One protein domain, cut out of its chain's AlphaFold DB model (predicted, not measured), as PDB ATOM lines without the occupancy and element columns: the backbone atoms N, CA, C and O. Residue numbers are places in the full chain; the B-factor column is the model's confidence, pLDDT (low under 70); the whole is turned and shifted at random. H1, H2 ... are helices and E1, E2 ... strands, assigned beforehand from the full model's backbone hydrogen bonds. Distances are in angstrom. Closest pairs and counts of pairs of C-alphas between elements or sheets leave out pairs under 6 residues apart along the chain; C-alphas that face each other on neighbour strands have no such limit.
ATOM      1  N   LYS A   2     162.645 160.266 118.478       57.25
ATOM      2  CA  LYS A   2     162.833 161.651 117.974       57.25
ATOM      3  C   LYS A   2     162.585 162.787 118.987       57.25
ATOM      4  O   LYS A   2     163.449 163.624 119.188       57.25
ATOM      5  N   ARG A   3     161.452 162.761 119.704       59.19
ATOM      6  CA  ARG A   3     161.116 163.769 120.734       59.19
ATOM      7  C   ARG A   3     162.104 163.812 121.914       59.19
ATOM      8  O   ARG A   3     162.285 164.862 122.508       59.19
ATOM      9  N   LEU A   4     162.699 162.681 122.294       62.69
ATOM     10  CA  LEU A   4     163.666 162.601 123.402       62.69
ATOM     11  C   LEU A   4     165.064 163.030 122.942       62.69
ATOM     12  O   LEU A   4     165.756 163.736 123.670       62.69
ATOM     13  N   GLU A   5     165.437 162.667 121.715       71.31
ATOM     14  CA  GLU A   5     166.667 163.128 121.058       71.31
ATOM     15  C   GLU A   5     166.665 164.659 120.899       71.31
ATOM     16  O   GLU A   5     167.653 165.315 121.222       71.31
ATOM     17  N   GLU A   6     165.527 165.249 120.514       75.31
ATOM     18  CA  GLU A   6     165.321 166.708 120.450       75.31
ATOM     19  C   GLU A   6     165.402 167.397 121.827       75.31
ATOM     20  O   GLU A   6     165.714 168.585 121.899       75.31
ATOM     21  N   MET A   7     165.177 166.662 122.924       66.31
ATOM     22  CA  MET A   7     165.328 167.149 124.305       66.31
ATOM     23  C   MET A   7     166.731 166.897 124.894       66.31
ATOM     24  O   MET A   7     166.932 167.074 126.093       66.31
ATOM     25  N   GLY A   8     167.715 166.511 124.073       69.50
ATOM     26  CA  GLY A   8     169.118 166.384 124.487       69.50
ATOM     27  C   GLY A   8     169.506 165.015 125.046       69.50
ATOM     28  O   GLY A   8     170.604 164.858 125.584       69.50
ATOM     29  N   VAL A   9     168.645 164.005 124.906       73.25
ATOM     30  CA  VAL A   9     169.005 162.619 125.216       73.25
ATOM     31  C   VAL A   9     169.930 162.088 124.120       73.25
ATOM     32  O   VAL A   9     169.490 161.748 123.025       73.25
ATOM     33  N   THR A  10     171.228 162.019 124.418       73.75
ATOM     34  CA  THR A  10     172.272 161.592 123.468       73.75
ATOM     35  C   THR A  10     172.613 160.107 123.555       73.75
ATOM     36  O   THR A  10     173.252 159.565 122.652       73.75
ATOM     37  N   ASN A  11     172.203 159.433 124.632       73.50
ATOM     38  CA  ASN A  11     172.487 158.020 124.824       73.50
ATOM     39  C   ASN A  11     171.406 157.163 124.149       73.50
ATOM     40  O   ASN A  11     170.230 157.252 124.498       73.50
ATOM     41  N   LYS A  12     171.811 156.316 123.197       68.88
ATOM     42  CA  LYS A  12     170.910 155.407 122.468       68.88
ATOM     43  C   LYS A  12     170.200 154.422 123.390       68.88
ATOM     44  O   LYS A  12     169.074 154.032 123.097       68.88
ATOM     45  N   ASP A  13     170.831 154.093 124.512       64.31
ATOM     46  CA  ASP A  13     170.304 153.139 125.476       64.31
ATOM     47  C   ASP A  13     169.488 153.826 126.591       64.31
ATOM     48  O   ASP A  13     168.988 153.163 127.493       64.31
ATOM     49  N   PHE A  14     169.278 155.151 126.511       65.69
ATOM     50  CA  PHE A  14     168.443 155.905 127.455       65.69
ATOM     51  C   PHE A  14     167.058 155.287 127.710       65.69
ATOM     52  O   PHE A  14     166.653 155.272 128.867       65.69
ATOM     53  N   PRO A  15     166.343 154.703 126.726       64.62
ATOM     54  CA  PRO A  15     165.087 153.999 126.995       64.62
ATOM     55  C   PRO A  15     165.197 152.839 128.000       64.62
ATOM     56  O   PRO A  15     164.194 152.488 128.609       64.62
ATOM     57  N   TYR A  16     166.385 152.254 128.187       62.38
ATOM     58  CA  TYR A  16     166.611 151.089 129.050       62.38
ATOM     59  C   TYR A  16     167.024 151.441 130.488       62.38
ATOM     60  O   TYR A  16     166.998 150.572 131.354       62.38
ATOM     61  N   PHE A  17     167.414 152.689 130.765       62.91
ATOM     62  CA  PHE A  17     167.842 153.128 132.105       62.91
ATOM     63  C   PHE A  17     167.350 154.522 132.502       62.91
ATOM     64  O   PHE A  17     167.713 155.028 133.565       62.91
ATOM     65  N   ALA A  18     166.496 155.149 131.693       59.81
ATOM     66  CA  ALA A  18     165.758 156.340 132.080       59.81
ATOM     67  C   ALA A  18     164.683 155.987 133.112       59.81
ATOM     68  O   ALA A  18     163.515 155.956 132.763       59.81
ATOM     69  N   GLY A  19     165.113 155.704 134.350       52.00
ATOM     70  CA  GLY A  19     164.457 155.889 135.656       52.00
ATOM     71  C   GLY A  19     162.957 155.631 135.852       52.00
ATOM     72  O   GLY A  19     162.449 155.967 136.916       52.00
ATOM     73  N   GLY A  20     162.242 155.096 134.874       62.25
ATOM     74  CA  GLY A  20     160.829 154.771 134.924       62.25
ATOM     75  C   GLY A  20     160.658 153.265 134.886       62.25
ATOM     76  O   GLY A  20     161.405 152.566 134.201       62.25
ATOM     77  N   ASP A  21     159.673 152.775 135.630       67.69
ATOM     78  CA  ASP A  21     159.305 151.368 135.606       67.69
ATOM     79  C   ASP A  21     158.937 150.969 134.170       67.69
ATOM     80  O   ASP A  21     158.005 151.508 133.566       67.69
ATOM     81  N   VAL A  22     159.700 150.035 133.599       69.50
ATOM     82  CA  VAL A  22     159.385 149.453 132.295       69.50
ATOM     83  C   VAL A  22     158.292 148.418 132.517       69.50
ATOM     84  O   VAL A  22     158.538 147.336 133.048       69.50
ATOM     85  N   ILE A  23     157.069 148.759 132.115       75.50
ATOM     86  CA  ILE A  23     155.955 147.813 132.089       75.50
ATOM     87  C   ILE A  23     156.081 146.995 130.806       75.50
ATOM     88  O   ILE A  23     155.930 147.530 129.710       75.50
ATOM     89  N   VAL A  24     156.358 145.704 130.960       82.44
ATOM     90  CA  VAL A  24     156.315 144.719 129.874       82.44
ATOM     91  C   VAL A  24     155.037 143.899 129.982       82.44
ATOM     92  O   VAL A  24     154.619 143.553 131.090       82.44
ATOM     93  N   ASN A  25     154.415 143.578 128.847       87.12
ATOM     94  CA  ASN A  25     153.283 142.663 128.834       87.12
ATOM     95  C   ASN A  25     153.792 141.226 128.680       87.12
ATOM     96  O   ASN A  25     154.424 140.889 127.679       87.12
ATOM     97  N   LEU A  26     153.499 140.377 129.663       92.25
ATOM     98  CA  LEU A  26     153.725 138.940 129.569       92.25
ATOM     99  C   LEU A  26     152.408 138.262 129.219       92.25
ATOM    100  O   LEU A  26     151.455 138.311 129.993       92.25
ATOM    101  N   THR A  27     152.374 137.610 128.061       92.81
ATOM    102  CA  THR A  27     151.211 136.847 127.609       92.81
ATOM    103  C   THR A  27     151.528 135.365 127.669       92.81
ATOM    104  O   THR A  27     152.346 134.855 126.905       92.81
ATOM    105  N   GLU A  28     150.874 134.674 128.596       92.94
ATOM    106  CA  GLU A  28     150.916 133.222 128.737       92.94
ATOM    107  C   GLU A  28     149.643 132.625 128.138       92.94
ATOM    108  O   GLU A  28     148.535 133.056 128.461       92.94
ATOM    109  N   HIS A  29     149.783 131.618 127.276       91.62
ATOM    110  CA  HIS A  29     148.633 130.868 126.787       91.62
ATOM    111  C   HIS A  29     148.887 129.363 126.730       91.62
ATOM    112  O   HIS A  29     149.991 128.880 126.475       91.62
ATOM    113  N   PHE A  30     147.804 128.617 126.929       93.44
ATOM    114  CA  PHE A  30     147.766 127.161 126.892       93.44
ATOM    115  C   PHE A  30     147.117 126.716 125.586       93.44
ATOM    116  O   PHE A  30     145.975 127.075 125.305       93.44
ATOM    117  N   THR A  31     147.832 125.940 124.774       94.19
ATOM    118  CA  THR A  31     147.344 125.553 123.444       94.19
ATOM    119  C   THR A  31     147.671 124.109 123.090       94.19
ATOM    120  O   THR A  31     148.577 123.488 123.651       94.19
ATOM    121  N   LYS A  32     146.892 123.553 122.159       94.06
ATOM    122  CA  LYS A  32     147.156 122.251 121.547       94.06
ATOM    123  C   LYS A  32     147.886 122.474 120.233       94.06
ATOM    124  O   LYS A  32     147.321 123.043 119.303       94.06
ATOM    125  N   VAL A  33     149.109 121.971 120.137       92.38
ATOM    126  CA  VAL A  33     149.898 122.012 118.903       92.38
ATOM    127  C   VAL A  33     149.922 120.618 118.292       92.38
ATOM    128  O   VAL A  33     150.216 119.638 118.975       92.38
ATOM    129  N   TRP A  34     149.587 120.511 117.008       93.19
ATOM    130  CA  TRP A  34     149.668 119.243 116.289       93.19
ATOM    131  C   TRP A  34     151.130 118.863 116.045       93.19
ATOM    132  O   TRP A  34     151.854 119.583 115.356       93.19
ATOM    133  N   ASN A  35     151.565 117.721 116.577       90.56
ATOM    134  CA  ASN A  35     152.885 117.175 116.291       90.56
ATOM    135  C   ASN A  35     152.802 116.193 115.115       90.56
ATOM    136  O   ASN A  35     152.337 115.063 115.257       90.56
ATOM    137  N   THR A  36     153.318 116.599 113.953       91.31
ATOM    138  CA  THR A  36     153.302 115.792 112.721       91.31
ATOM    139  C   THR A  36     154.059 114.467 112.843       91.31
ATOM    140  O   THR A  36     153.673 113.491 112.203       91.31
ATOM    141  N   GLN A  37     155.118 114.402 113.658       91.50
ATOM    142  CA  GLN A  37     155.918 113.182 113.822       91.50
ATOM    143  C   GLN A  37     155.171 112.132 114.645       91.50
ATOM    144  O   GLN A  37     155.161 110.955 114.292       91.50
ATOM    145  N   LYS A  38     154.518 112.574 115.723       88.69
ATOM    146  CA  LYS A  38     153.763 111.700 116.626       88.69
ATOM    147  C   LYS A  38     152.306 111.490 116.204       88.69
ATOM    148  O   LYS A  38     151.668 110.563 116.688       88.69
ATOM    149  N   LYS A  39     151.798 112.310 115.274       92.94
ATOM    150  CA  LYS A  39     150.392 112.341 114.829       92.94
ATOM    151  C   LYS A  39     149.410 112.508 115.995       92.94
ATOM    152  O   LYS A  39     148.347 111.892 116.012       92.94
ATOM    153  N   GLU A  40     149.773 113.350 116.957       91.88
ATOM    154  CA  GLU A  40     148.966 113.647 118.140       91.88
ATOM    155  C   GLU A  40     148.996 115.145 118.469       91.88
ATOM    156  O   GLU A  40     149.899 115.875 118.050       91.88
ATOM    157  N   PHE A  41     147.996 115.609 119.221       91.44
ATOM    158  CA  PHE A  41     147.984 116.963 119.771       91.44
ATOM    159  C   PHE A  41     148.748 116.999 121.093       91.44
ATOM    160  O   PHE A  41     148.351 116.349 122.056       91.44
ATOM    161  N   GLU A  42     149.791 117.821 121.155       93.38
ATOM    162  CA  GLU A  42     150.552 118.072 122.376       93.38
ATOM    163  C   GLU A  42     150.004 119.311 123.085       93.38
ATOM    164  O   GLU A  42     149.823 120.361 122.461       93.38
ATOM    165  N   LYS A  43     149.757 119.209 124.394       94.44
ATOM    166  CA  LYS A  43     149.405 120.368 125.220       94.44
ATOM    167  C   LYS A  43     150.674 121.127 125.597       94.44
ATOM    168  O   LYS A  43     151.577 120.560 126.214       94.44
ATOM    169  N   ARG A  44     150.738 122.402 125.227       93.81
ATOM    170  CA  ARG A  44     151.893 123.274 125.451       93.81
ATOM    171  C   ARG A  44     151.489 124.550 126.164       93.81
ATOM    172  O   ARG A  44     150.365 125.027 125.996       93.81
ATOM    173  N   VAL A  45     152.427 125.085 126.933       93.50
ATOM    174  CA  VAL A  45     152.367 126.451 127.449       93.50
ATOM    175  C   VAL A  45     153.377 127.286 126.685       93.50
ATOM    176  O   VAL A  45     154.530 126.880 126.510       93.50
ATOM    177  N   VAL A  46     152.910 128.425 126.187       93.25
ATOM    178  CA  VAL A  46     153.740 129.357 125.435       93.25
ATOM    179  C   VAL A  46     153.650 130.728 126.082       93.25
ATOM    180  O   VAL A  46     152.552 131.221 126.347       93.25
ATOM    181  N   VAL A  47     154.807 131.324 126.355       93.56
ATOM    182  CA  VAL A  47     154.919 132.639 126.996       93.56
ATOM    183  C   VAL A  47     155.588 133.602 126.030       93.56
ATOM    184  O   VAL A  47     156.667 133.311 125.514       93.56
ATOM    185  N   TYR A  48     154.965 134.757 125.819       92.19
ATOM    186  CA  TYR A  48     155.474 135.839 124.985       92.19
ATOM    187  C   TYR A  48     155.692 137.112 125.802       92.19
ATOM    188  O   TYR A  48     154.897 137.429 126.687       92.19
ATOM    189  N   ILE A  49     156.730 137.877 125.455       91.06
ATOM    190  CA  ILE A  49     156.829 139.301 125.801       91.06
ATOM    191  C   ILE A  49     156.264 140.120 124.647       91.06
ATOM    192  O   ILE A  49     156.685 139.945 123.495       91.06
ATOM    193  N   ASP A  50     155.347 141.029 124.977       86.69
ATOM    194  CA  ASP A  50     154.731 142.002 124.068       86.69
ATOM    195  C   ASP A  50     154.225 141.367 122.759       86.69
ATOM    196  O   ASP A  50     154.359 141.955 121.682       86.69
ATOM    197  N   ASP A  51     153.717 140.130 122.852       85.31
ATOM    198  CA  ASP A  51     153.228 139.290 121.745       85.31
ATOM    199  C   ASP A  51     154.233 139.065 120.598       85.31
ATOM    200  O   ASP A  51     153.864 138.660 119.496       85.31
ATOM    201  N   LYS A  52     155.521 139.341 120.836       87.50
ATOM    202  CA  LYS A  52     156.564 139.347 119.798       87.50
ATOM    203  C   LYS A  52     157.690 138.373 120.071       87.50
ATOM    204  O   LYS A  52     158.183 137.742 119.140       87.50
ATOM    205  N   ILE A  53     158.141 138.297 121.318       89.38
ATOM    206  CA  ILE A  53     159.320 137.514 121.687       89.38
ATOM    207  C   ILE A  53     158.843 136.290 122.455       89.38
ATOM    208  O   ILE A  53     158.343 136.432 123.567       89.38
ATOM    209  N   GLU A  54     158.992 135.105 121.864       92.62
ATOM    210  CA  GLU A  54     158.742 133.834 122.550       92.62
ATOM    211  C   GLU A  54     159.818 133.624 123.626       92.62
ATOM    212  O   GLU A  54     161.012 133.604 123.329       92.62
ATOM    213  N   LEU A  55     159.389 133.495 124.880       91.31
ATOM    214  CA  LEU A  55     160.255 133.196 126.021       91.31
ATOM    215  C   LEU A  55     160.298 131.708 126.353       91.31
ATOM    216  O   LEU A  55     161.335 131.195 126.764       91.31
ATOM    217  N   LEU A  56     159.150 131.046 126.248       93.25
ATOM    218  CA  LEU A  56     158.957 129.667 126.673       93.25
ATOM    219  C   LEU A  56     157.986 128.995 125.713       93.25
ATOM    220  O   LEU A  56     156.959 129.582 125.382       93.25
ATOM    221  N   ASN A  57     158.295 127.766 125.314       93.62
ATOM    222  CA  ASN A  57     157.419 126.913 124.517       93.62
ATOM    223  C   ASN A  57     157.699 125.454 124.865       93.62
ATOM    224  O   ASN A  57     158.473 124.757 124.203       93.62
ATOM    225  N   GLU A  58     157.075 125.004 125.946       94.12
ATOM    226  CA  GLU A  58     157.315 123.683 126.514       94.12
ATOM    227  C   GLU A  58     156.022 122.883 126.613       94.12
ATOM    228  O   GLU A  58     154.912 123.425 126.681       94.12
ATOM    229  N   LYS A  59     156.156 121.556 126.589       93.62
ATOM    230  CA  LYS A  59     155.020 120.669 126.840       93.62
ATOM    231  C   LYS A  59     154.669 120.725 128.316       93.62
ATOM    232  O   LYS A  59     155.555 120.769 129.164       93.62
ATOM    233  N   LEU A  60     153.378 120.652 128.626       91.56
ATOM    234  CA  LEU A  60     152.931 120.644 130.023       91.56
ATOM    235  C   LEU A  60     153.495 119.464 130.812       91.56
ATOM    236  O   LEU A  60     153.851 119.617 131.976       91.56
ATOM    237  N   GLU A  61     153.616 118.304 130.175       91.38
ATOM    238  CA  GLU A  61     154.198 117.128 130.816       91.38
ATOM    239  C   GLU A  61     155.669 117.354 131.193       91.38
ATOM    240  O   GLU A  61     156.073 116.985 132.292       91.38
ATOM    241  N   ASP A  62     156.437 118.031 130.339       91.75
ATOM    242  CA  ASP A  62     157.850 118.321 130.594       91.75
ATOM    243  C   ASP A  62     158.013 119.412 131.671       91.75
ATOM    244  O   ASP A  62     158.893 119.310 132.525       91.75
ATOM    245  N   LEU A  63     157.138 120.427 131.671       90.00
ATOM    246  CA  LEU A  63     157.236 121.575 132.575       90.00
ATOM    247  C   LEU A  63     156.676 121.296 133.980       90.00
ATOM    248  O   LEU A  63     157.304 121.628 134.984       90.00
ATOM    249  N   ILE A  64     155.468 120.728 134.062       89.25
ATOM    250  CA  ILE A  64     154.723 120.542 135.321       89.25
ATOM    251  C   ILE A  64     154.422 119.071 135.635       89.25
ATOM    252  O   ILE A  64     153.769 118.779 136.641       89.25
ATOM    253  N   GLY A  65     154.891 118.130 134.810       87.06
ATOM    254  CA  GLY A  65     154.744 116.695 135.061       87.06
ATOM    255  C   GLY A  65     153.329 116.154 134.846       87.06
ATOM    256  O   GLY A  65     153.025 115.052 135.307       87.06
TER     257      GLY A  65
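This is residues 2 to 65 of the 367 residues of an uncharacterized protein of Candidatus Woesebacteria bacterium RBG_16_39_8b (UniProt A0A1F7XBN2). A strongly twisted sheet of three antiparallel strands, E1 to E3, makes one end of a long rod, and residues 2 to 25, with the small helices H1 and H2, make a thin arm leading away from it. The short helix H3 follows E3 directly and is on the sheet. The 64 printed residues hold H1, H2, E1, E2, E3 and H3 in that order, a mixed class; the sheet's order is E1, E2, E3. The whole is extended, with a radius of gyration of the C-alphas of 19.2 A and spans of 58 by 22 by 14 A.

Begin with H1, residues 2 to 5, which is apart from H2, residues 14 to 17; neither is on the sheet. Next, E1, residues 26 to 35, bends by 57 degrees at residue 32 and forms a hairpin with E2, residues 40 to 49; look at N 27 and O 48, 2.9 A apart. E2 forms a hairpin with E3, residues 53 to 59, where N 47 and O 56 are 2.9 A apart. These strands form a meander, each the antiparallel neighbour of the one before, at 157 and 150 degrees. H3, residues 60 to 64, has a height over the sheet of 7.5 A and lies over none of its strands, but only just: 2 of its C-alphas fall on E3. The closest C-alphas of E2 and H3, Arg 44 and Leu 60, are 5.4 A apart. H3 has its O i to N i+4 pair within hydrogen-bond range; H1 and H2 are too short for one.

Find C-alpha 2 at (162.833, 161.651, 117.974), where H1 begins its 5.1 A; H2 covers 5.4 A. From C-alpha 26 at (153.725, 138.940, 129.569) E1 runs 25.5 A; E2 runs 27.9 A and E3 18.1 A. H3 covers 5.6 A, to C-alpha 64 at (154.723, 120.542, 135.321).

The C-alphas farthest apart, of Gly 8 and Lys 39, are 58.0 A apart. The printed part has no cut and no long link. Mean pLDDT of the printed part is 82.7; look for values under 70 at residues 2 to 4, 7 to 8 and 12 to 22.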